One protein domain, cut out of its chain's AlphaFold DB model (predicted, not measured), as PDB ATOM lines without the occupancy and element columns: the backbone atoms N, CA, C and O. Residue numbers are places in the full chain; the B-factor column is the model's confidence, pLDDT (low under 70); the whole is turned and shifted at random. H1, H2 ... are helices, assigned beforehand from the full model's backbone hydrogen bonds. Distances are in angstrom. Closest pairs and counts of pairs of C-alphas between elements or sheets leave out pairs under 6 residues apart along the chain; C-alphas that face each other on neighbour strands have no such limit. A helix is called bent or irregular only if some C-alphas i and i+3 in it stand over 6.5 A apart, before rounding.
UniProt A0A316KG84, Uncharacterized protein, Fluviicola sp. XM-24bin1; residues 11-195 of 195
ATOM      1  N   PHE A  11      13.083 -16.021 136.484       51.25
ATOM      2  CA  PHE A  11      11.750 -15.419 136.601       51.25
ATOM      3  C   PHE A  11      11.813 -13.982 137.144       51.25
ATOM      4  O   PHE A  11      11.078 -13.108 136.682       51.25
ATOM      5  N   ARG A  12      12.728 -13.710 138.086       47.19
ATOM      6  CA  ARG A  12      12.941 -12.374 138.663       47.19
ATOM      7  C   ARG A  12      13.537 -11.392 137.648       47.19
ATOM      8  O   ARG A  12      13.061 -10.264 137.595       47.19
ATOM      9  N   THR A  13      14.497 -11.798 136.814       53.38
ATOM     10  CA  THR A  13      15.038 -10.925 135.750       53.38
ATOM     11  C   THR A  13      14.001 -10.621 134.662       53.38
ATOM     12  O   THR A  13      13.848  -9.470 134.271       53.38
ATOM     13  N   ARG A  14      13.167 -11.599 134.275       53.91
ATOM     14  CA  ARG A  14      12.100 -11.401 133.271       53.91
ATOM     15  C   ARG A  14      10.992 -10.418 133.667       53.91
ATOM     16  O   ARG A  14      10.450  -9.745 132.794       53.91
ATOM     17  N   ILE A  15      10.601 -10.365 134.943       51.56
ATOM     18  CA  ILE A  15       9.531  -9.459 135.415       51.56
ATOM     19  C   ILE A  15      10.038  -8.021 135.554       51.56
ATOM     20  O   ILE A  15       9.274  -7.073 135.356       51.56
ATOM     21  N   ILE A  16      11.315  -7.876 135.906       54.25
ATOM     22  CA  ILE A  16      11.997  -6.597 136.080       54.25
ATOM     23  C   ILE A  16      12.088  -5.904 134.709       54.25
ATOM     24  O   ILE A  16      11.494  -4.839 134.564       54.25
ATOM     25  N   ASP A  17      12.630  -6.552 133.673       66.81
ATOM     26  CA  ASP A  17      12.860  -5.935 132.348       66.81
ATOM     27  C   ASP A  17      11.601  -5.372 131.659       66.81
ATOM     28  O   ASP A  17      11.602  -4.244 131.168       66.81
ATOM     29  N   HIS A  18      10.487  -6.111 131.666       64.44
ATOM     30  CA  HIS A  18       9.253  -5.695 130.982       64.44
ATOM     31  C   HIS A  18       8.653  -4.415 131.577       64.44
ATOM     32  O   HIS A  18       8.127  -3.560 130.866       64.44
ATOM     33  N   ARG A  19       8.712  -4.284 132.908       69.50
ATOM     34  CA  ARG A  19       8.156  -3.120 133.604       69.50
ATOM     35  C   ARG A  19       8.922  -1.852 133.248       69.50
ATOM     36  O   ARG A  19       8.284  -0.820 133.078       69.50
ATOM     37  N   TYR A  20      10.243  -1.928 133.081       72.69
ATOM     38  CA  TYR A  20      11.033  -0.771 132.653       72.69
ATOM     39  C   TYR A  20      10.694  -0.334 131.234       72.69
ATOM     40  O   TYR A  20      10.617   0.868 131.003       72.69
ATOM     41  N   ALA A  21      10.433  -1.267 130.313       71.25
ATOM     42  CA  ALA A  21       9.994  -0.918 128.963       71.25
ATOM     43  C   ALA A  21       8.661  -0.155 129.003       71.25
ATOM     44  O   ALA A  21       8.588   0.962 128.498       71.25
ATOM     45  N   CYS A  22       7.641  -0.683 129.690       75.12
ATOM     46  CA  CYS A  22       6.348  -0.003 129.813       75.12
ATOM     47  C   CYS A  22       6.458   1.360 130.514       75.12
ATOM     48  O   CYS A  22       5.865   2.329 130.055       75.12
ATOM     49  N   ILE A  23       7.225   1.453 131.605       79.50
ATOM     50  CA  ILE A  23       7.404   2.714 132.342       79.50
ATOM     51  C   ILE A  23       8.162   3.738 131.491       79.50
ATOM     52  O   ILE A  23       7.777   4.904 131.464       79.50
ATOM     53  N   SER A  24       9.212   3.329 130.776       81.44
ATOM     54  CA  SER A  24       9.990   4.237 129.921       81.44
ATOM     55  C   SER A  24       9.138   4.751 128.765       81.44
ATOM     56  O   SER A  24       9.034   5.956 128.575       81.44
ATOM     57  N   ILE A  25       8.452   3.851 128.058       84.38
ATOM     58  CA  ILE A  25       7.567   4.187 126.937       84.38
ATOM     59  C   ILE A  25       6.430   5.112 127.399       84.38
ATOM     60  O   ILE A  25       6.238   6.174 126.807       84.38
ATOM     61  N   GLY A  26       5.729   4.757 128.480       85.06
ATOM     62  CA  GLY A  26       4.618   5.556 129.007       85.06
ATOM     63  C   GLY A  26       5.073   6.908 129.561       85.06
ATOM     64  O   GLY A  26       4.456   7.933 129.289       85.06
ATOM     65  N   SER A  27       6.199   6.959 130.281       87.50
ATOM     66  CA  SER A  27       6.742   8.233 130.777       87.50
ATOM     67  C   SER A  27       7.166   9.160 129.639       87.50
ATOM     68  O   SER A  27       6.868  10.350 129.687       87.50
ATOM     69  N   MET A  28       7.794   8.625 128.587       88.94
ATOM     70  CA  MET A  28       8.133   9.389 127.388       88.94
ATOM     71  C   MET A  28       6.886   9.913 126.683       88.94
ATOM     72  O   MET A  28       6.849  11.090 126.336       88.94
ATOM     73  N   ALA A  29       5.873   9.064 126.502       87.69
ATOM     74  CA  ALA A  29       4.610   9.443 125.883       87.69
ATOM     75  C   ALA A  29       3.941  10.584 126.665       87.69
ATOM     76  O   ALA A  29       3.665  11.636 126.095       87.69
ATOM     77  N   ILE A  30       3.781  10.428 127.980       91.38
ATOM     78  CA  ILE A  30       3.158  11.439 128.843       91.38
ATOM     79  C   ILE A  30       3.953  12.748 128.837       91.38
ATOM     80  O   ILE A  30       3.349  13.811 128.749       91.38
ATOM     81  N   LEU A  31       5.286  12.699 128.928       92.12
ATOM     82  CA  LEU A  31       6.117  13.905 129.012       92.12
ATOM     83  C   LEU A  31       6.225  14.653 127.682       92.12
ATOM     84  O   LEU A  31       6.278  15.883 127.685       92.12
ATOM     85  N   MET A  32       6.247  13.938 126.555       93.25
ATOM     86  CA  MET A  32       6.464  14.511 125.226       93.25
ATOM     87  C   MET A  32       5.597  15.749 124.926       93.25
ATOM     88  O   MET A  32       6.188  16.782 124.617       93.25
ATOM     89  N   PRO A  33       4.251  15.732 125.030       92.75
ATOM     90  CA  PRO A  33       3.438  16.900 124.688       92.75
ATOM     91  C   PRO A  33       3.773  18.126 125.544       92.75
ATOM     92  O   PRO A  33       3.829  19.234 125.020       92.75
ATOM     93  N   PHE A  34       4.063  17.943 126.836       93.56
ATOM     94  CA  PHE A  34       4.425  19.053 127.721       93.56
ATOM     95  C   PHE A  34       5.786  19.643 127.366       93.56
ATOM     96  O   PHE A  34       5.933  20.863 127.345       93.56
ATOM     97  N   VAL A  35       6.772  18.792 127.066       93.69
ATOM     98  CA  VAL A  35       8.104  19.256 126.670       93.69
ATOM     99  C   VAL A  35       8.047  19.956 125.313       93.69
ATOM    100  O   VAL A  35       8.716  20.971 125.141       93.69
ATOM    101  N   LEU A  36       7.223  19.476 124.376       93.31
ATOM    102  CA  LEU A  36       7.031  20.151 123.094       93.31
ATOM    103  C   LEU A  36       6.362  21.518 123.284       93.31
ATOM    104  O   LEU A  36       6.915  22.528 122.873       93.31
ATOM    105  N   ILE A  37       5.238  21.593 123.992       92.69
ATOM    106  CA  ILE A  37       4.554  22.875 124.228       92.69
ATOM    107  C   ILE A  37       5.482  23.874 124.941       92.69
ATOM    108  O   ILE A  37       5.613  25.019 124.515       92.69
ATOM    109  N   ALA A  38       6.166  23.449 126.006       92.62
ATOM    110  CA  ALA A  38       7.081  24.317 126.745       92.62
ATOM    111  C   ALA A  38       8.296  24.740 125.902       92.62
ATOM    112  O   ALA A  38       8.718  25.896 125.958       92.62
ATOM    113  N   GLY A  39       8.848  23.814 125.116       91.50
ATOM    114  CA  GLY A  39       9.970  24.074 124.222       91.50
ATOM    115  C   GLY A  39       9.620  25.078 123.126       91.50
ATOM    116  O   GLY A  39      10.415  25.976 122.857       91.50
ATOM    117  N   ASP A  40       8.428  24.977 122.545       91.88
ATOM    118  CA  ASP A  40       7.952  25.896 121.507       91.88
ATOM    119  C   ASP A  40       7.774  27.312 122.059       91.88
ATOM    120  O   ASP A  40       8.314  28.276 121.513       91.88
ATOM    121  N   ILE A  41       7.142  27.431 123.233       91.31
ATOM    122  CA  ILE A  41       6.995  28.712 123.937       91.31
ATOM    123  C   ILE A  41       8.368  29.343 124.210       91.31
ATOM    124  O   ILE A  41       8.541  30.547 124.016       91.31
ATOM    125  N   PHE A  42       9.358  28.549 124.625       92.44
ATOM    126  CA  PHE A  42      10.696  29.048 124.949       92.44
ATOM    127  C   PHE A  42      11.527  29.424 123.709       92.44
ATOM    128  O   PHE A  42      12.237  30.428 123.732       92.44
ATOM    129  N   MET A  43      11.460  28.641 122.627       89.38
ATOM    130  CA  MET A  43      12.319  28.816 121.443       89.38
ATOM    131  C   MET A  43      11.714  29.704 120.347       89.38
ATOM    132  O   MET A  43      12.455  30.328 119.571       89.38
ATOM    133  N   GLU A  44      10.387  29.747 120.238       84.94
ATOM    134  CA  GLU A  44       9.673  30.582 119.267       84.94
ATOM    135  C   GLU A  44       9.094  31.854 119.891       84.94
ATOM    136  O   GLU A  44       8.830  32.814 119.164       84.94
ATOM    137  N   GLY A  45       8.940  31.901 121.219       80.56
ATOM    138  CA  GLY A  45       8.421  33.071 121.933       80.56
ATOM    139  C   GLY A  45       6.940  33.350 121.661       80.56
ATOM    140  O   GLY A  45       6.452  34.438 121.966       80.56
ATOM    141  N   LYS A  46       6.219  32.394 121.065       77.56
ATOM    142  CA  LYS A  46       4.792  32.489 120.749       77.56
ATOM    143  C   LYS A  46       4.006  31.582 121.690       77.56
ATOM    144  O   LYS A  46       4.361  30.429 121.880       77.56
ATOM    145  N   MET A  47       2.895  32.080 122.232       78.12
ATOM    146  CA  MET A  47       1.931  31.270 122.997       78.12
ATOM    147  C   MET A  47       0.894  30.569 122.096       78.12
ATOM    148  O   MET A  47      -0.181  30.197 122.559       78.12
ATOM    149  N   GLN A  48       1.170  30.437 120.796       83.06
ATOM    150  CA  GLN A  48       0.251  29.799 119.857       83.06
ATOM    151  C   GLN A  48       0.514  28.297 119.839       83.06
ATOM    152  O   GLN A  48       1.596  27.867 119.462       83.06
ATOM    153  N   LEU A  49      -0.482  27.512 120.248       87.88
ATOM    154  CA  LEU A  49      -0.412  26.059 120.178       87.88
ATOM    155  C   LEU A  49      -0.503  25.590 118.725       87.88
ATOM    156  O   LEU A  49      -1.277  26.125 117.928       87.88
ATOM    157  N   GLN A  50       0.269  24.557 118.400       90.69
ATOM    158  CA  GLN A  50       0.152  23.880 117.114       90.69
ATOM    159  C   GLN A  50      -1.179  23.117 117.028       90.69
ATOM    160  O   GLN A  50      -1.626  22.553 118.027       90.69
ATOM    161  N   PRO A  51      -1.808  23.030 115.842       89.31
ATOM    162  CA  PRO A  51      -3.110  22.375 115.688       89.31
ATOM    163  C   PRO A  51      -3.061  20.857 115.936       89.31
ATOM    164  O   PRO A  51      -4.084  20.241 116.219       89.31
ATOM    165  N   SER A  52      -1.882  20.239 115.850       91.69
ATOM    166  CA  SER A  52      -1.658  18.847 116.242       91.69
ATOM    167  C   SER A  52      -0.219  18.654 116.729       91.69
ATOM    168  O   SER A  52       0.663  19.466 116.437       91.69
ATOM    169  N   LEU A  53       0.052  17.560 117.438       91.81
ATOM    170  CA  LEU A  53       1.395  17.195 117.884       91.81
ATOM    171  C   LEU A  53       2.340  16.964 116.707       91.81
ATOM    172  O   LEU A  53       3.510  17.334 116.748       91.81
ATOM    173  N   SER A  54       1.826  16.392 115.627       91.81
ATOM    174  CA  SER A  54       2.608  16.124 114.427       91.81
ATOM    175  C   SER A  54       2.942  17.386 113.617       91.81
ATOM    176  O   SER A  54       3.842  17.341 112.779       91.81
ATOM    177  N   HIS A  55       2.310  18.535 113.901       91.44
ATOM    178  CA  HIS A  55       2.718  19.834 113.348       91.44
ATOM    179  C   HIS A  55       3.976  20.400 114.019       91.44
ATOM    180  O   HIS A  55       4.678  21.195 113.389       91.44
ATOM    181  N   TYR A  56       4.344  19.942 115.226       91.88
ATOM    182  CA  TYR A  56       5.628  20.324 115.828       91.88
ATOM    183  C   TYR A  56       6.822  19.898 114.973       91.88
ATOM    184  O   TYR A  56       7.884  20.499 115.100       91.88
ATOM    185  N   TYR A  57       6.650  18.953 114.042       91.25
ATOM    186  CA  TYR A  57       7.653  18.603 113.033       91.25
ATOM    187  C   TYR A  57       8.216  19.829 112.287       91.25
ATOM    188  O   TYR A  57       9.398  19.851 111.953       91.25
ATOM    189  N   TYR A  58       7.398  20.865 112.063       90.94
ATOM    190  CA  TYR A  58       7.777  22.084 111.334       90.94
ATOM    191  C   TYR A  58       8.250  23.242 112.217       90.94
ATOM    192  O   TYR A  58       8.569  24.313 111.705       90.94
ATOM    193  N   THR A  59       8.296  23.037 113.531       91.62
ATOM    194  CA  THR A  59       8.781  24.033 114.496       91.62
ATOM    195  C   THR A  59      10.267  23.830 114.773       91.62
ATOM    196  O   THR A  59      10.854  22.795 114.429       91.62
ATOM    197  N   LYS A  60      10.895  24.775 115.476       92.06
ATOM    198  CA  LYS A  60      12.304  24.630 115.898       92.06
ATOM    199  C   LYS A  60      12.553  23.421 116.808       92.06
ATOM    200  O   LYS A  60      13.677  22.927 116.867       92.06
ATOM    201  N   ILE A  61      11.518  22.938 117.494       93.00
ATOM    202  CA  ILE A  61      11.586  21.773 118.382       93.00
ATOM    203  C   ILE A  61      11.173  20.461 117.702       93.00
ATOM    204  O   ILE A  61      11.130  19.419 118.356       93.00
ATOM    205  N   GLY A  62      10.912  20.467 116.389       91.75
ATOM    206  CA  GLY A  62      10.514  19.267 115.645       91.75
ATOM    207  C   GLY A  62      11.522  18.124 115.734       91.75
ATOM    208  O   GLY A  62      11.135  16.957 115.785       91.75
ATOM    209  N   GLY A  63      12.813  18.442 115.875       93.56
ATOM    210  CA  GLY A  63      13.855  17.446 116.130       93.56
ATOM    211  C   GLY A  63      13.637  16.657 117.427       93.56
ATOM    212  O   GLY A  63      13.913  15.459 117.462       93.56
ATOM    213  N   LEU A  64      13.085  17.289 118.471       93.38
ATOM    214  CA  LEU A  64      12.755  16.609 119.724       93.38
ATOM    215  C   LEU A  64      11.559  15.670 119.548       93.38
ATOM    216  O   LEU A  64      11.616  14.532 120.006       93.38
ATOM    217  N   PHE A  65      10.515  16.112 118.842       93.44
ATOM    218  CA  PHE A  65       9.369  15.261 118.498       93.44
ATOM    219  C   PHE A  65       9.822  14.003 117.741       93.44
ATOM    220  O   PHE A  65       9.496  12.880 118.132       93.44
ATOM    221  N   VAL A  66      10.656  14.187 116.713       94.75
ATOM    222  CA  VAL A  66      11.258  13.097 115.936       94.75
ATOM    223  C   VAL A  66      12.094  12.169 116.823       94.75
ATOM    224  O   VAL A  66      11.932  10.950 116.758       94.75
ATOM    225  N   ALA A  67      12.950  12.716 117.689       93.81
ATOM    226  CA  ALA A  67      13.781  11.923 118.593       93.81
ATOM    227  C   ALA A  67      12.945  11.093 119.582       93.81
ATOM    228  O   ALA A  67      13.248   9.918 119.796       93.81
ATOM    229  N   CYS A  68      11.874  11.660 120.145       92.62
ATOM    230  CA  CYS A  68      10.960  10.947 121.038       92.62
ATOM    231  C   CYS A  68      10.299   9.753 120.337       92.62
ATOM    232  O   CYS A  68      10.306   8.651 120.887       92.62
ATOM    233  N   LEU A  69       9.790   9.935 119.115       92.81
ATOM    234  CA  LEU A  69       9.175   8.853 118.340       92.81
ATOM    235  C   LEU A  69      10.185   7.788 117.878       92.81
ATOM    236  O   LEU A  69       9.862   6.597 117.870       92.81
ATOM    237  N   LEU A  70      11.417   8.181 117.541       94.31
ATOM    238  CA  LEU A  70      12.495   7.231 117.243       94.31
ATOM    239  C   LEU A  70      12.841   6.389 118.466       94.31
ATOM    240  O   LEU A  70      12.909   5.166 118.370       94.31
ATOM    241  N   LEU A  71      13.014   7.026 119.624       91.88
ATOM    242  CA  LEU A  71      13.284   6.325 120.877       91.88
ATOM    243  C   LEU A  71      12.137   5.377 121.233       91.88
ATOM    244  O   LEU A  71      12.394   4.219 121.550       91.88
ATOM    245  N   PHE A  72      10.887   5.824 121.102       91.06
ATOM    246  CA  PHE A  72       9.700   4.989 121.292       91.06
ATOM    247  C   PHE A  72       9.732   3.740 120.394       91.06
ATOM    248  O   PHE A  72       9.560   2.616 120.866       91.06
ATOM    249  N   SER A  73      10.039   3.925 119.106       92.88
ATOM    250  CA  SER A  73      10.143   2.834 118.128       92.88
ATOM    251  C   SER A  73      11.281   1.865 118.460       92.88
ATOM    252  O   SER A  73      11.102   0.648 118.364       92.88
ATOM    253  N   CYS A  74      12.431   2.379 118.905       91.38
ATOM    254  CA  CYS A  74      13.558   1.577 119.377       91.38
ATOM    255  C   CYS A  74      13.210   0.771 120.636       91.38
ATOM    256  O   CYS A  74      13.528  -0.415 120.694       91.38
ATOM    257  N   PHE A  75      12.534   1.364 121.623       88.56
ATOM    258  CA  PHE A  75      12.129   0.651 122.839       88.56
ATOM    259  C   PHE A  75      11.196  -0.525 122.533       88.56
ATOM    260  O   PHE A  75      11.378  -1.604 123.096       88.56
ATOM    261  N   LEU A  76      10.251  -0.353 121.604       88.81
ATOM    262  CA  LEU A  76       9.382  -1.444 121.152       88.81
ATOM    263  C   LEU A  76      10.165  -2.559 120.446       88.81
ATOM    264  O   LEU A  76       9.907  -3.742 120.678       88.81
ATOM    265  N   LEU A  77      11.136  -2.198 119.605       89.44
ATOM    266  CA  LEU A  77      11.965  -3.164 118.880       89.44
ATOM    267  C   LEU A  77      12.866  -3.978 119.818       89.44
ATOM    268  O   LEU A  77      13.089  -5.169 119.599       89.44
ATOM    269  N   LEU A  78      13.386  -3.325 120.856       86.94
ATOM    270  CA  LEU A  78      14.352  -3.890 121.791       86.94
ATOM    271  C   LEU A  78      13.704  -4.629 122.970       86.94
ATOM    272  O   LEU A  78      14.438  -5.134 123.820       86.94
ATOM    273  N   ASP A  79      12.371  -4.742 123.036       82.62
ATOM    274  CA  ASP A  79      11.692  -5.496 124.096       82.62
ATOM    275  C   ASP A  79      12.033  -6.997 124.023       82.62
ATOM    276  O   ASP A  79      11.400  -7.806 123.333       82.62
ATOM    277  N   GLN A  80      13.048  -7.392 124.792       76.94
ATOM    278  CA  GLN A  80      13.513  -8.776 124.880       76.94
ATOM    279  C   GLN A  80      12.537  -9.679 125.635       76.94
ATOM    280  O   GLN A  80      12.617 -10.907 125.528       76.94
ATOM    281  N   THR A  81      11.603  -9.097 126.388       76.19
ATOM    282  CA  THR A  81      10.657  -9.857 127.204       76.19
ATOM    283  C   THR A  81       9.473 -10.367 126.398       76.19
ATOM    284  O   THR A  81       8.747 -11.241 126.875       76.19
ATOM    285  N   ALA A  82       9.256  -9.848 125.190       80.06
ATOM    286  CA  ALA A  82       8.166 -10.232 124.306       80.06
ATOM    287  C   ALA A  82       8.229 -11.726 123.914       80.06
ATOM    288  O   ALA A  82       9.260 -12.253 123.486       80.06
ATOM    289  N   THR A  83       7.101 -12.434 124.034       86.56
ATOM    290  CA  THR A  83       6.923 -13.772 123.443       86.56
ATOM    291  C   THR A  83       6.973 -13.683 121.913       86.56
ATOM    292  O   THR A  83       6.777 -12.601 121.366       86.56
ATOM    293  N   PRO A  84       7.175 -14.786 121.166       86.38
ATOM    294  CA  PRO A  84       7.264 -14.726 119.702       86.38
ATOM    295  C   PRO A  84       6.077 -14.023 119.023       86.38
ATOM    296  O   PRO A  84       6.260 -13.270 118.073       86.38
ATOM    297  N   ARG A  85       4.860 -14.209 119.553       86.75
ATOM    298  CA  ARG A  85       3.661 -13.524 119.050       86.75
ATOM    299  C   ARG A  85       3.651 -12.033 119.386       86.75
ATOM    300  O   ARG A  85       3.188 -11.237 118.583       86.75
ATOM    301  N   GLU A  86       4.141 -11.660 120.564       88.56
ATOM    302  CA  GLU A  86       4.277 -10.255 120.969       88.56
ATOM    303  C   GLU A  86       5.346  -9.547 120.158       88.56
ATOM    304  O   GLU A  86       5.110  -8.429 119.726       88.56
ATOM    305  N   LYS A  87       6.460 -10.227 119.863       89.62
ATOM    306  CA  LYS A  87       7.531  -9.693 119.020       89.62
ATOM    307  C   LYS A  87       7.031  -9.281 117.643       89.62
ATOM    308  O   LYS A  87       7.481  -8.274 117.122       89.62
ATOM    309  N   ALA A  88       6.087 -10.024 117.063       92.56
ATOM    310  CA  ALA A  88       5.476  -9.631 115.796       92.56
ATOM    311  C   ALA A  88       4.708  -8.302 115.921       92.56
ATOM    312  O   ALA A  88       4.845  -7.436 115.062       92.56
ATOM    313  N   TRP A  89       3.949  -8.114 117.006       92.81
ATOM    314  CA  TRP A  89       3.213  -6.873 117.260       92.81
ATOM    315  C   TRP A  89       4.126  -5.703 117.619       92.81
ATOM    316  O   TRP A  89       3.903  -4.605 117.120       92.81
ATOM    317  N   THR A  90       5.155  -5.914 118.442       92.44
ATOM    318  CA  THR A  90       6.103  -4.850 118.799       92.44
ATOM    319  C   THR A  90       6.982  -4.460 117.615       92.44
ATOM    320  O   THR A  90       7.226  -3.275 117.415       92.44
ATOM    321  N   LEU A  91       7.384  -5.417 116.769       94.50
ATOM    322  CA  LEU A  91       8.071  -5.141 115.505       94.50
ATOM    323  C   LEU A  91       7.175  -4.357 114.547       94.50
ATOM    324  O   LEU A  91       7.614  -3.356 113.990       94.50
ATOM    325  N   PHE A  92       5.924  -4.786 114.368       96.44
ATOM    326  CA  PHE A  92       4.976  -4.080 113.512       96.44
ATOM    327  C   PHE A  92       4.740  -2.646 114.007       96.44
ATOM    328  O   PHE A  92       4.884  -1.706 113.232       96.44
ATOM    329  N   ALA A  93       4.496  -2.466 115.308       95.19
ATOM    330  CA  ALA A  93       4.372  -1.150 115.928       95.19
ATOM    331  C   ALA A  93       5.642  -0.304 115.736       95.19
ATOM    332  O   ALA A  93       5.549   0.865 115.383       95.19
ATOM    333  N   SER A  94       6.827  -0.894 115.909       95.25
ATOM    334  CA  SER A  94       8.108  -0.213 115.700       95.25
ATOM    335  C   SER A  94       8.283   0.258 114.252       95.25
ATOM    336  O   SER A  94       8.623   1.416 114.026       95.25
ATOM    337  N   ILE A  95       7.970  -0.590 113.264       97.25
ATOM    338  CA  ILE A  95       7.983  -0.216 111.840       97.25
ATOM    339  C   ILE A  95       7.012   0.940 111.586       97.25
ATOM    340  O   ILE A  95       7.364   1.884 110.881       97.25
ATOM    341  N   CYS A  96       5.817   0.898 112.179       97.06
ATOM    342  CA  CYS A  96       4.864   1.995 112.073       97.06
ATOM    343  C   CYS A  96       5.406   3.292 112.678       97.06
ATOM    344  O   CYS A  96       5.328   4.328 112.028       97.06
ATOM    345  N   GLY A  97       6.018   3.238 113.861       95.12
ATOM    346  CA  GLY A  97       6.630   4.405 114.495       95.12
ATOM    347  C   GLY A  97       7.779   4.998 113.675       95.12
ATOM    348  O   GLY A  97       7.813   6.210 113.454       95.12
ATOM    349  N   PHE A  98       8.663   4.160 113.123       96.56
ATOM    350  CA  PHE A  98       9.693   4.614 112.183       96.56
ATOM    351  C   PHE A  98       9.086   5.227 110.918       96.56
ATOM    352  O   PHE A  98       9.567   6.261 110.461       96.56
ATOM    353  N   GLY A  99       8.018   4.637 110.377       95.19
ATOM    354  CA  GLY A  99       7.285   5.179 109.230       95.19
ATOM    355  C   GLY A  99       6.698   6.564 109.507       95.19
ATOM    356  O   GLY A  99       6.854   7.467 108.688       95.19
ATOM    357  N   THR A 100       6.102   6.766 110.686       94.44
ATOM    358  CA  THR A 100       5.582   8.068 111.141       94.44
ATOM    359  C   THR A 100       6.684   9.122 111.249       94.44
ATOM    360  O   THR A 100       6.446  10.285 110.944       94.44
ATOM    361  N   VAL A 101       7.897   8.740 111.657       94.31
ATOM    362  CA  VAL A 101       9.038   9.667 111.722       94.31
ATOM    363  C   VAL A 101       9.614   9.978 110.344       94.31
ATOM    364  O   VAL A 101       9.943  11.129 110.050       94.31
ATOM    365  N   ALA A 102       9.794   8.946 109.520       92.81
ATOM    366  CA  ALA A 102      10.460   9.054 108.228       92.81
ATOM    367  C   ALA A 102       9.640   9.859 107.215       92.81
ATOM    368  O   ALA A 102      10.205  10.450 106.295       92.81
ATOM    369  N   LEU A 103       8.317   9.876 107.377       91.44
ATOM    370  CA  LEU A 103       7.399  10.581 106.498       91.44
ATOM    371  C   LEU A 103       6.876  11.823 107.223       91.44
ATOM    372  O   LEU A 103       6.133  11.671 108.188       91.44
ATOM    373  N   PRO A 104       7.258  13.043 106.811       85.75
ATOM    374  CA  PRO A 104       6.768  14.261 107.443       85.75
ATOM    375  C   PRO A 104       5.255  14.425 107.246       85.75
ATOM    376  O   PRO A 104       4.657  13.846 106.336       85.75
ATOM    377  N   THR A 105       4.642  15.243 108.099       85.62
ATOM    378  CA  THR A 105       3.245  15.667 107.945       85.62
ATOM    379  C   THR A 105       3.094  16.681 106.809       85.62
ATOM    380  O   THR A 105       3.855  16.644 105.849       85.62
ATOM    381  N   MET A 106       2.070  17.539 106.828       84.12
ATOM    382  CA  MET A 106       1.967  18.650 105.880       84.12
ATOM    383  C   MET A 106       2.026  19.972 106.627       84.12
ATOM    384  O   MET A 106       1.429  20.080 107.701       84.12
ATOM    385  N   PRO A 107       2.669  20.997 106.050       81.19
ATOM    386  CA  PRO A 107       2.523  22.355 106.538       81.19
ATOM    387  C   PRO A 107       1.063  22.808 106.436       81.19
ATOM    388  O   PRO A 107       0.339  22.425 105.507       81.19
ATOM    389  N   ILE A 108       0.654  23.682 107.352       77.19
ATOM    390  CA  ILE A 108      -0.686  24.276 107.372       77.19
ATOM    391  C   ILE A 108      -0.970  24.954 106.018       77.19
ATOM    392  O   ILE A 108      -0.174  25.763 105.544       77.19
ATOM    393  N   GLY A 109      -2.107  24.622 105.395       73.81
ATOM    394  CA  GLY A 109      -2.545  25.199 104.113       73.81
ATOM    395  C   GLY A 109      -2.074  24.460 102.852       73.81
ATOM    396  O   GLY A 109      -2.366  24.907 101.742       73.81
ATOM    397  N   SER A 110      -1.378  23.329 102.995       77.88
ATOM    398  CA  SER A 110      -0.924  22.508 101.862       77.88
ATOM    399  C   SER A 110      -2.029  21.582 101.332       77.88
ATOM    400  O   SER A 110      -2.927  21.180 102.072       77.88
ATOM    401  N   LYS A 111      -1.964  21.207 100.046       80.38
ATOM    402  CA  LYS A 111      -2.856  20.184  99.466       80.38
ATOM    403  C   LYS A 111      -2.491  18.797  99.993       80.38
ATOM    404  O   LYS A 111      -1.314  18.529 100.197       80.38
ATOM    405  N   LEU A 112      -3.495  17.924 100.133       79.25
ATOM    406  CA  LEU A 112      -3.312  16.510 100.473       79.25
ATOM    407  C   LEU A 112      -2.302  15.848  99.530       79.25
ATOM    408  O   LEU A 112      -2.530  15.785  98.323       79.25
ATOM    409  N   ASP A 113      -1.216  15.344 100.110       88.25
ATOM    410  CA  ASP A 113      -0.181  14.590  99.413       88.25
ATOM    411  C   ASP A 113      -0.185  13.112  99.844       88.25
ATOM    412  O   ASP A 113      -0.663  12.722 100.919       88.25
ATOM    413  N   PHE A 114       0.368  12.264  98.986       91.12
ATOM    414  CA  PHE A 114       0.551  10.843  99.232       91.12
ATOM    415  C   PHE A 114       1.413  10.582 100.476       91.12
ATOM    416  O   PHE A 114       1.067   9.722 101.286       91.12
ATOM    417  N   VAL A 115       2.481  11.364 100.681       91.62
ATOM    418  CA  VAL A 115       3.381  11.243 101.847       91.62
ATOM    419  C   VAL A 115       2.626  11.445 103.158       91.62
ATOM    420  O   VAL A 115       2.751  10.643 104.083       91.62
ATOM    421  N   TYR A 116       1.771  12.463 103.213       89.75
ATOM    422  CA  TYR A 116       0.920  12.730 104.368       89.75
ATOM    423  C   TYR A 116      -0.060  11.599 104.654       89.75
ATOM    424  O   TYR A 116      -0.247  11.194 105.801       89.75
ATOM    425  N   THR A 117      -0.673  11.064 103.600       90.69
ATOM    426  CA  THR A 117      -1.601   9.939 103.722       90.69
ATOM    427  C   THR A 117      -0.889   8.728 104.324       90.69
ATOM    428  O   THR A 117      -1.413   8.094 105.240       90.69
ATOM    429  N   LEU A 118       0.335   8.442 103.873       94.25
ATOM    430  CA  LEU A 118       1.157   7.389 104.461       94.25
ATOM    431  C   LEU A 118       1.516   7.677 105.922       94.25
ATOM    432  O   LEU A 118       1.383   6.775 106.748       94.25
ATOM    433  N   HIS A 119       1.909   8.909 106.268       94.31
ATOM    434  CA  HIS A 119       2.172   9.298 107.659       94.31
ATOM    435  C   HIS A 119       0.972   8.983 108.562       94.31
ATOM    436  O   HIS A 119       1.134   8.345 109.604       94.31
ATOM    437  N   LEU A 120      -0.239   9.373 108.143       92.38
ATOM    438  CA  LEU A 120      -1.466   9.099 108.892       92.38
ATOM    439  C   LEU A 120      -1.736   7.601 109.032       92.38
ATOM    440  O   LEU A 120      -2.095   7.152 110.118       92.38
ATOM    441  N   ILE A 121      -1.543   6.816 107.967       95.44
ATOM    442  CA  ILE A 121      -1.713   5.356 108.014       95.44
ATOM    443  C   ILE A 121      -0.733   4.735 109.013       95.44
ATOM    444  O   ILE A 121      -1.133   3.884 109.814       95.44
ATOM    445  N   PHE A 122       0.529   5.166 109.013       96.62
ATOM    446  CA  PHE A 122       1.524   4.677 109.964       96.62
ATOM    447  C   PHE A 122       1.196   5.081 111.401       96.62
ATOM    448  O   PHE A 122       1.205   4.217 112.277       96.62
ATOM    449  N   ALA A 123       0.821   6.340 111.639       94.56
ATOM    450  CA  ALA A 123       0.436   6.817 112.966       94.56
ATOM    451  C   ALA A 123      -0.797   6.065 113.494       94.56
ATOM    452  O   ALA A 123      -0.792   5.556 114.614       94.56
ATOM    453  N   LEU A 124      -1.826   5.901 112.661       95.50
ATOM    454  CA  LEU A 124      -3.019   5.120 112.985       95.50
ATOM    455  C   LEU A 124      -2.664   3.670 113.344       95.50
ATOM    456  O   LEU A 124      -3.108   3.144 114.365       95.50
ATOM    457  N   SER A 125      -1.834   3.029 112.521       96.50
ATOM    458  CA  SER A 125      -1.402   1.644 112.735       96.50
ATOM    459  C   SER A 125      -0.568   1.494 114.010       96.50
ATOM    460  O   SER A 125      -0.714   0.496 114.720       96.50
ATOM    461  N   LEU A 126       0.257   2.493 114.339       95.00
ATOM    462  CA  LEU A 126       1.018   2.559 115.585       95.00
ATOM    463  C   LEU A 126       0.074   2.571 116.792       95.00
ATOM    464  O   LEU A 126       0.187   1.700 117.656       95.00
ATOM    465  N   PHE A 127      -0.894   3.492 116.833       94.94
ATOM    466  CA  PHE A 127      -1.835   3.597 117.954       94.94
ATOM    467  C   PHE A 127      -2.703   2.344 118.110       94.94
ATOM    468  O   PHE A 127      -2.872   1.850 119.225       94.94
ATOM    469  N   ILE A 128      -3.187   1.755 117.012       95.94
ATOM    470  CA  ILE A 128      -3.923   0.479 117.064       95.94
ATOM    471  C   ILE A 128      -3.042  -0.632 117.644       95.94
ATOM    472  O   ILE A 128      -3.486  -1.394 118.505       95.94
ATOM    473  N   SER A 129      -1.787  -0.723 117.204       94.88
ATOM    474  CA  SER A 129      -0.857  -1.743 117.697       94.88
ATOM    475  C   SER A 129      -0.577  -1.571 119.188       94.88
ATOM    476  O   SER A 129      -0.593  -2.555 119.926       94.88
ATOM    477  N   MET A 130      -0.412  -0.331 119.652       92.75
ATOM    478  CA  MET A 130      -0.242  -0.025 121.072       92.75
ATOM    479  C   MET A 130      -1.484  -0.381 121.897       92.75
ATOM    480  O   MET A 130      -1.344  -1.016 122.942       92.75
ATOM    481  N   ALA A 131      -2.699  -0.097 121.410       94.62
ATOM    482  CA  ALA A 131      -3.934  -0.535 122.071       94.62
ATOM    483  C   ALA A 131      -3.989  -2.064 122.206       94.62
ATOM    484  O   ALA A 131      -4.332  -2.598 123.264       94.62
ATOM    485  N   VAL A 132      -3.635  -2.791 121.141       94.44
ATOM    486  CA  VAL A 132      -3.616  -4.259 121.145       94.44
ATOM    487  C   VAL A 132      -2.573  -4.793 122.129       94.44
ATOM    488  O   VAL A 132      -2.883  -5.714 122.892       94.44
ATOM    489  N   LEU A 133      -1.367  -4.219 122.150       91.62
ATOM    490  CA  LEU A 133      -0.316  -4.561 123.110       91.62
ATOM    491  C   LEU A 133      -0.785  -4.322 124.552       91.62
ATOM    492  O   LEU A 133      -0.687  -5.239 125.373       91.62
ATOM    493  N   ALA A 134      -1.391  -3.170 124.841       91.50
ATOM    494  CA  ALA A 134      -1.948  -2.856 126.154       91.50
ATOM    495  C   ALA A 134      -3.004  -3.887 126.591       91.50
ATOM    496  O   ALA A 134      -2.849  -4.543 127.625       91.50
ATOM    497  N   ILE A 135      -4.034  -4.111 125.768       93.50
ATOM    498  CA  ILE A 135      -5.189  -4.952 126.124       93.50
ATOM    499  C   ILE A 135      -4.825  -6.438 126.188       93.50
ATOM    500  O   ILE A 135      -5.295  -7.154 127.071       93.50
ATOM    501  N   ARG A 136      -4.046  -6.955 125.233       92.00
ATOM    502  CA  ARG A 136      -3.844  -8.409 125.098       92.00
ATOM    503  C   ARG A 136      -2.566  -8.911 125.736       92.00
ATOM    504  O   ARG A 136      -2.541 -10.051 126.204       92.00
ATOM    505  N   HIS A 137      -1.521  -8.098 125.738       87.31
ATOM    506  CA  HIS A 137      -0.181  -8.549 126.085       87.31
ATOM    507  C   HIS A 137       0.222  -8.041 127.466       87.31
ATOM    508  O   HIS A 137       0.428  -8.845 128.382       87.31
ATOM    509  N   TYR A 138       0.206  -6.728 127.673       85.75
ATOM    510  CA  TYR A 138       0.569  -6.119 128.952       85.75
ATOM    511  C   TYR A 138      -0.451  -6.417 130.053       85.75
ATOM    512  O   TYR A 138      -0.065  -6.795 131.167       85.75
ATOM    513  N   ALA A 139      -1.749  -6.395 129.739       87.62
ATOM    514  CA  ALA A 139      -2.782  -6.799 130.689       87.62
ATOM    515  C   ALA A 139      -2.659  -8.278 131.099       87.62
ATOM    516  O   ALA A 139      -2.833  -8.609 132.271       87.62
ATOM    517  N   LYS A 140      -2.313  -9.183 130.170       88.12
ATOM    518  CA  LYS A 140      -2.150 -10.621 130.465       88.12
ATOM    519  C   LYS A 140      -0.968 -10.899 131.398       88.12
ATOM    520  O   LYS A 140      -1.022 -11.841 132.184       88.12
ATOM    521  N   ARG A 141       0.088 -10.088 131.312       82.56
ATOM    522  CA  ARG A 141       1.292 -10.174 132.157       82.56
ATOM    523  C   ARG A 141       1.123  -9.500 133.523       82.56
ATOM    524  O   ARG A 141       2.012  -9.606 134.366       82.56
ATOM    525  N   SER A 142       0.004  -8.814 133.743       84.56
ATOM    526  CA  SER A 142      -0.270  -8.022 134.942       84.56
ATOM    527  C   SER A 142      -1.347  -8.667 135.814       84.56
ATOM    528  O   SER A 142      -2.182  -9.440 135.344       84.56
ATOM    529  N   THR A 143      -1.359  -8.329 137.101       87.31
ATOM    530  CA  THR A 143      -2.341  -8.828 138.074       87.31
ATOM    531  C   THR A 143      -3.031  -7.672 138.801       87.31
ATOM    532  O   THR A 143      -2.521  -6.551 138.834       87.31
ATOM    533  N   GLY A 144      -4.219  -7.933 139.359       90.56
ATOM    534  CA  GLY A 144      -4.967  -6.959 140.162       90.56
ATOM    535  C   GLY A 144      -5.319  -5.666 139.413       90.56
ATOM    536  O   GLY A 144      -5.702  -5.699 138.242       90.56
ATOM    537  N   SER A 145      -5.168  -4.529 140.097       89.88
ATOM    538  CA  SER A 145      -5.485  -3.187 139.584       89.88
ATOM    539  C   SER A 145      -4.656  -2.785 138.359       89.88
ATOM    540  O   SER A 145      -5.174  -2.128 137.460       89.88
ATOM    541  N   ILE A 146      -3.401  -3.238 138.263       87.38
ATOM    542  CA  ILE A 146      -2.502  -2.922 137.138       87.38
ATOM    543  C   ILE A 146      -3.044  -3.508 135.830       87.38
ATOM    544  O   ILE A 146      -3.016  -2.864 134.786       87.38
ATOM    545  N   ARG A 147      -3.596  -4.726 135.877       90.06
ATOM    546  CA  ARG A 147      -4.240  -5.332 134.704       90.06
ATOM    547  C   ARG A 147      -5.432  -4.505 134.232       90.06
ATOM    548  O   ARG A 147      -5.641  -4.364 133.032       90.06
ATOM    549  N   GLN A 148      -6.211  -3.983 135.174       91.19
ATOM    550  CA  GLN A 148      -7.368  -3.161 134.856       91.19
ATOM    551  C   GLN A 148      -6.941  -1.835 134.217       91.19
ATOM    552  O   GLN A 148      -7.545  -1.439 133.225       91.19
ATOM    553  N   TYR A 149      -5.865  -1.213 134.714       90.56
ATOM    554  CA  TYR A 149      -5.268  -0.021 134.105       90.56
ATOM    555  C   TYR A 149      -4.937  -0.238 132.624       90.56
ATOM    556  O   TYR A 149      -5.383   0.542 131.795       90.56
ATOM    557  N   PHE A 150      -4.259  -1.335 132.263       91.56
ATOM    558  CA  PHE A 150      -3.940  -1.620 130.856       91.56
ATOM    559  C   PHE A 150      -5.176  -1.783 129.961       91.56
ATOM    560  O   PHE A 150      -5.152  -1.368 128.804       91.56
ATOM    561  N   HIS A 151      -6.269  -2.361 130.473       93.25
ATOM    562  CA  HIS A 151      -7.522  -2.418 129.719       93.25
ATOM    563  C   HIS A 151      -8.142  -1.027 129.548       93.25
ATOM    564  O   HIS A 151      -8.524  -0.681 128.435       93.25
ATOM    565  N   TRP A 152      -8.231  -0.228 130.618       94.50
ATOM    566  CA  TRP A 152      -8.769   1.137 130.547       94.50
ATOM    567  C   TRP A 152      -7.954   2.017 129.602       94.50
ATOM    568  O   TRP A 152      -8.535   2.680 128.751       94.50
ATOM    569  N   ALA A 153      -6.627   1.963 129.713       93.31
ATOM    570  CA  ALA A 153      -5.693   2.665 128.846       93.31
ATOM    571  C   ALA A 153      -5.900   2.262 127.378       93.31
ATOM    572  O   ALA A 153      -6.194   3.105 126.535       93.31
ATOM    573  N   GLY A 154      -5.883   0.959 127.077       94.19
ATOM    574  CA  GLY A 154      -6.062   0.475 125.709       94.19
ATOM    575  C   GLY A 154      -7.450   0.750 125.117       94.19
ATOM    576  O   GLY A 154      -7.547   1.120 123.948       94.19
ATOM    577  N   TYR A 155      -8.534   0.617 125.889       96.50
ATOM    578  CA  TYR A 155      -9.876   0.981 125.415       96.50
ATOM    579  C   TYR A 155     -10.028   2.492 125.242       96.50
ATOM    580  O   TYR A 155     -10.609   2.928 124.251       96.50
ATOM    581  N   GLY A 156      -9.474   3.289 126.157       95.44
ATOM    582  CA  GLY A 156      -9.425   4.742 126.027       95.44
ATOM    583  C   GLY A 156      -8.659   5.176 124.775       95.44
ATOM    584  O   GLY A 156      -9.110   6.076 124.067       95.44
ATOM    585  N   LEU A 157      -7.562   4.490 124.443       95.00
ATOM    586  CA  LEU A 157      -6.801   4.720 123.215       95.00
ATOM    587  C   LEU A 157      -7.661   4.463 121.967       95.00
ATOM    588  O   LEU A 157      -7.694   5.282 121.055       95.00
ATOM    589  N   LEU A 158      -8.423   3.367 121.939       96.56
ATOM    590  CA  LEU A 158      -9.327   3.067 120.821       96.56
ATOM    591  C   LEU A 158     -10.493   4.059 120.716       96.56
ATOM    592  O   LEU A 158     -10.871   4.439 119.611       96.56
ATOM    593  N   ILE A 159     -11.060   4.487 121.848       96.38
ATOM    594  CA  ILE A 159     -12.159   5.463 121.883       96.38
ATOM    595  C   ILE A 159     -11.677   6.838 121.414       96.38
ATOM    596  O   ILE A 159     -12.341   7.459 120.587       96.38
ATOM    597  N   SER A 160     -10.524   7.305 121.900       95.00
ATOM    598  CA  SER A 160      -9.931   8.580 121.471       95.00
ATOM    599  C   SER A 160      -9.590   8.564 119.982       95.00
ATOM    600  O   SER A 160      -9.930   9.504 119.266       95.00
ATOM    601  N   LEU A 161      -9.036   7.456 119.485       95.38
ATOM    602  CA  LEU A 161      -8.766   7.262 118.065       95.38
ATOM    603  C   LEU A 161     -10.047   7.268 117.212       95.38
ATOM    604  O   LEU A 161     -10.101   7.933 116.177       95.38
ATOM    605  N   ALA A 162     -11.102   6.575 117.648       95.44
ATOM    606  CA  ALA A 162     -12.400   6.608 116.976       95.44
ATOM    607  C   ALA A 162     -13.013   8.019 116.991       95.44
ATOM    608  O   ALA A 162     -13.574   8.453 115.986       95.44
ATOM    609  N   GLY A 163     -12.858   8.752 118.097       93.38
ATOM    610  CA  GLY A 163     -13.263  10.150 118.222       93.38
ATOM    611  C   GLY A 163     -12.525  11.065 117.247       93.38
ATOM    612  O   GLY A 163     -13.161  11.891 116.599       93.38
ATOM    613  N   LEU A 164     -11.214  10.873 117.071       92.38
ATOM    614  CA  LEU A 164     -10.411  11.614 116.096       92.38
ATOM    615  C   LEU A 164     -10.885  11.354 114.658       92.38
ATOM    616  O   LEU A 164     -11.074  12.289 113.882       92.38
ATOM    617  N   ILE A 165     -11.133  10.089 114.309       93.06
ATOM    618  CA  ILE A 165     -11.663   9.714 112.990       93.06
ATOM    619  C   ILE A 165     -13.047  10.337 112.775       93.06
ATOM    620  O   ILE A 165     -13.289  10.955 111.739       93.06
ATOM    621  N   ALA A 166     -13.946  10.217 113.754       92.38
ATOM    622  CA  ALA A 166     -15.285  10.795 113.687       92.38
ATOM    623  C   ALA A 166     -15.238  12.322 113.538       92.38
ATOM    624  O   ALA A 166     -15.979  12.875 112.728       92.38
ATOM    625  N   PHE A 167     -14.330  12.993 114.251       90.81
ATOM    626  CA  PHE A 167     -14.093  14.426 114.119       90.81
ATOM    627  C   PHE A 167     -13.729  14.804 112.679       90.81
ATOM    628  O   PHE A 167     -14.394  15.654 112.085       90.81
ATOM    629  N   PHE A 168     -12.744  14.132 112.073       89.06
ATOM    630  CA  PHE A 168     -12.359  14.402 110.683       89.06
ATOM    631  C   PHE A 168     -13.486  14.111 109.686       89.06
ATOM    632  O   PHE A 168     -13.670  14.875 108.734       89.06
ATOM    633  N   VAL A 169     -14.278  13.058 109.909       90.56
ATOM    634  CA  VAL A 169     -15.461  12.756 109.088       90.56
ATOM    635  C   VAL A 169     -16.492  13.883 109.186       90.56
ATOM    636  O   VAL A 169     -16.942  14.377 108.156       90.56
ATOM    637  N   VAL A 170     -16.830  14.345 110.393       90.31
ATOM    638  CA  VAL A 170     -17.800  15.435 110.603       90.31
ATOM    639  C   VAL A 170     -17.328  16.740 109.965       90.31
ATOM    640  O   VAL A 170     -18.116  17.389 109.277       90.31
ATOM    641  N   VAL A 171     -16.057  17.112 110.141       87.38
ATOM    642  CA  VAL A 171     -15.467  18.314 109.521       87.38
ATOM    643  C   VAL A 171     -15.541  18.231 107.996       87.38
ATOM    644  O   VAL A 171     -15.936  19.198 107.340       87.38
ATOM    645  N   THR A 172     -15.228  17.061 107.431       86.56
ATOM    646  CA  THR A 172     -15.295  16.816 105.982       86.56
ATOM    647  C   THR A 172     -16.731  16.922 105.462       86.56
ATOM    648  O   THR A 172     -16.975  17.600 104.467       86.56
ATOM    649  N   LEU A 173     -17.697  16.303 106.149       89.06
ATOM    650  CA  LEU A 173     -19.116  16.341 105.771       89.06
ATOM    651  C   LEU A 173     -19.737  17.733 105.936       89.06
ATOM    652  O   LEU A 173     -20.650  18.091 105.197       89.06
ATOM    653  N   SER A 174     -19.218  18.530 106.869       88.06
ATOM    654  CA  SER A 174     -19.665  19.900 107.131       88.06
ATOM    655  C   SER A 174     -19.025  20.926 106.185       88.06
ATOM    656  O   SER A 174     -19.094  22.120 106.448       88.06
ATOM    657  N   GLY A 175     -18.357  20.503 105.106       83.88
ATOM    658  CA  GLY A 175     -17.760  21.419 104.127       83.88
ATOM    659  C   GLY A 175     -16.595  22.253 104.671       83.88
ATOM    660  O   GLY A 175     -16.319  23.328 104.144       83.88
ATOM    661  N   GLY A 176     -15.912  21.779 105.718       73.44
ATOM    662  CA  GLY A 176     -14.713  22.430 106.249       73.44
ATOM    663  C   GLY A 176     -14.970  23.678 107.098       73.44
ATOM    664  O   GLY A 176     -14.060  24.494 107.240       73.44
ATOM    665  N   HIS A 177     -16.169  23.843 107.673       71.25
ATOM    666  CA  HIS A 177     -16.391  24.876 108.691       71.25
ATOM    667  C   HIS A 177     -15.315  24.793 109.787       71.25
ATOM    668  O   HIS A 177     -14.941  23.704 110.225       71.25
ATOM    669  N   THR A 178     -14.809  25.956 110.203       61.72
ATOM    670  CA  THR A 178     -13.675  26.104 111.123       61.72
ATOM    671  C   THR A 178     -14.046  25.611 112.518       61.72
ATOM    672  O   THR A 178     -14.485  26.383 113.370       61.72
ATOM    673  N   VAL A 179     -13.894  24.314 112.752       65.00
ATOM    674  CA  VAL A 179     -13.830  23.776 114.106       65.00
ATOM    675  C   VAL A 179     -12.465  24.148 114.675       65.00
ATOM    676  O   VAL A 179     -11.473  24.125 113.946       65.00
ATOM    677  N   ASP A 180     -12.428  24.541 115.949       74.25
ATOM    678  CA  ASP A 180     -11.196  24.946 116.626       74.25
ATOM    679  C   ASP A 180     -10.119  23.869 116.430       74.25
ATOM    680  O   ASP A 180     -10.283  22.713 116.832       74.25
ATOM    681  N   SER A 181      -9.028  24.240 115.761       68.62
ATOM    682  CA  SER A 181      -7.972  23.306 115.378       68.62
ATOM    683  C   SER A 181      -7.281  22.689 116.592       68.62
ATOM    684  O   SER A 181      -6.718  21.605 116.485       68.62
ATOM    685  N   ASN A 182      -7.387  23.325 117.761       86.50
ATOM    686  CA  ASN A 182      -6.833  22.809 119.012       86.50
ATOM    687  C   ASN A 182      -7.531  21.526 119.495       86.50
ATOM    688  O   ASN A 182      -6.964  20.791 120.301       86.50
ATOM    689  N   VAL A 183      -8.736  21.212 119.001       88.94
ATOM    690  CA  VAL A 183      -9.449  19.974 119.364       88.94
ATOM    691  C   VAL A 183      -8.642  18.736 118.972       88.94
ATOM    692  O   VAL A 183      -8.563  17.791 119.757       88.94
ATOM    693  N   VAL A 184      -8.001  18.754 117.799       91.12
ATOM    694  CA  VAL A 184      -7.140  17.653 117.337       91.12
ATOM    695  C   VAL A 184      -5.966  17.470 118.294       91.12
ATOM    696  O   VAL A 184      -5.757  16.362 118.784       91.12
ATOM    697  N   LEU A 185      -5.274  18.561 118.638       91.62
ATOM    698  CA  LEU A 185      -4.190  18.544 119.618       91.62
ATOM    699  C   LEU A 185      -4.634  17.928 120.955       91.62
ATOM    700  O   LEU A 185      -3.944  17.058 121.482       91.62
ATOM    701  N   TYR A 186      -5.782  18.333 121.506       92.69
ATOM    702  CA  TYR A 186      -6.256  17.796 122.786       92.69
ATOM    703  C   TYR A 186      -6.565  16.298 122.718       92.69
ATOM    704  O   TYR A 186      -6.205  15.560 123.636       92.69
ATOM    705  N   ILE A 187      -7.193  15.837 121.632       92.44
ATOM    706  CA  ILE A 187      -7.467  14.408 121.434       92.44
ATOM    707  C   ILE A 187      -6.154  13.625 121.326       92.44
ATOM    708  O   ILE A 187      -6.025  12.573 121.949       92.44
ATOM    709  N   GLU A 188      -5.162  14.141 120.599       92.25
ATOM    710  CA  GLU A 188      -3.847  13.508 120.477       92.25
ATOM    711  C   GLU A 188      -3.091  13.464 121.809       92.25
ATOM    712  O   GLU A 188      -2.508  12.432 122.136       92.25
ATOM    713  N   ILE A 189      -3.138  14.527 122.619       93.38
ATOM    714  CA  ILE A 189      -2.541  14.537 123.964       93.38
ATOM    715  C   ILE A 189      -3.187  13.465 124.845       93.38
ATOM    716  O   ILE A 189      -2.473  12.716 125.510       93.38
ATOM    717  N   ILE A 190      -4.520  13.356 124.833       93.12
ATOM    718  CA  ILE A 190      -5.242  12.317 125.583       93.12
ATOM    719  C   ILE A 190      -4.836  10.930 125.087       93.12
ATOM    720  O   ILE A 190      -4.537  10.055 125.894       93.12
ATOM    721  N   MET A 191      -4.796  10.730 123.769       92.50
ATOM    722  CA  MET A 191      -4.407   9.463 123.157       92.50
ATOM    723  C   MET A 191      -2.988   9.063 123.586       92.50
ATOM    724  O   MET A 191      -2.767   7.940 124.024       92.50
ATOM    725  N   ILE A 192      -2.031   9.989 123.558       90.62
ATOM    726  CA  ILE A 192      -0.649   9.715 123.968       90.62
ATOM    727  C   ILE A 192      -0.525   9.493 125.480       90.62
ATOM    728  O   ILE A 192       0.238   8.629 125.899       90.62
ATOM    729  N   ALA A 193      -1.290  10.207 126.305       90.19
ATOM    730  CA  ALA A 193      -1.294   9.999 127.754       90.19
ATOM    731  C   ALA A 193      -1.841   8.617 128.173       90.19
ATOM    732  O   ALA A 193      -1.651   8.205 129.316       90.19
ATOM    733  N   LEU A 194      -2.524   7.914 127.263       89.00
ATOM    734  CA  LEU A 194      -3.072   6.570 127.463       89.00
ATOM    735  C   LEU A 194      -2.150   5.443 126.951       89.00
ATOM    736  O   LEU A 194      -2.552   4.279 127.012       89.00
ATOM    737  N   LEU A 195      -0.950   5.762 126.442       84.25
ATOM    738  CA  LEU A 195       0.086   4.786 126.054       84.25
ATOM    739  C   LEU A 195       0.848   4.238 127.271       84.25
ATOM    740  O   LEU A 195       1.076   3.005 127.289       84.25
TER     741      LEU A 195
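AT A GLANCE: This is residues 11 to 195 of the 195 residues of an uncharacterized protein of Fluviicola sp. XM-24bin1 (UniProt A0A316KG84). Six helices or arms, H1a, H3, H4, H5, H6 and H7, form an up-and-down bundle, each running against the one before, with contacts that pass round from H1a back to H1a as a ring. Short H2 sits between H3 and H7 near one end, where arm H1b runs on from H1a. The printed part has 185 residues with seven named helices, H1 to H7 in chain order, and no named strand; the class is all helix. It is compact, with a radius of gyration of the C-alphas of 17.0 A and spans of 54 by 36 by 30 A.

IN THESE COORDINATES: H1, residues 11 to 44, was assigned as one helix by its hydrogen bonds but is bent: C-alphas 30 and 33 are 6.9 A apart. H1a, residues 11 to 30, begins at (11.750, -15.419, 136.601) and is 29.2 A long; H1b, residues 33 to 44, measures 16.0 A. H2 is residues 53 to 58, 10.4 A; H3 62 to 77, 22.7 A; H4 84 to 102, 26.6 A. H5, 114 to 138, 34.2 A, is only just irregular, with C-alphas 135 and 138 6.52 A apart. H6 is 144 to 173, 43.9 A; H7, 182 to 193, 16.5 A, ends at (-1.294, 9.999, 127.754).

HOW THE PARTS SIT: H1a touches H3 with residues 21 to 28 alone, closest C-alphas Ile 25 and Phe 72, 6.1 A, and H7 with residues 26 to 30 alone, Ile 30 and Ala 193, 4.8 A. Hairpins join H3 and H4 (Ser 73 and Ser 94, 4.4 A), H4 and H5 (Cys 96 and Phe 122, 4.8 A), H5 and H6 (Ala 131 and Gly 154, 4.3 A), and H6 and H7 (Leu 157 and Met 191, 5.3 A). H2 touches H3, Tyr 56 and Gly 62, 5.0 A, and only just touches H7, with 3 pairs of C-alphas within 8 A, the closest Leu 53 and Leu 185, 6.0 A. H1b is close to but not clearly touching H2, H3 and H7. Every O i to N i+4 pair is within hydrogen-bond range in H1b, H3 and H7, against 14 of 16 in H1a, 14 of 15 in H4, 20 of 21 in H5, 25 of 26 in H6 and 0 of 2 in H2, where 3 of 3 O i to N i+3 pairs are.

THE WHOLE: The C-alphas farthest apart, Phe 11 and Gly 175, are 57.3 A apart. The printed part has no cut, and the link H4 to H5, 11 residues, is long. The pLDDT is under 70 at residues 11 to 19, 178 to 179 and 181.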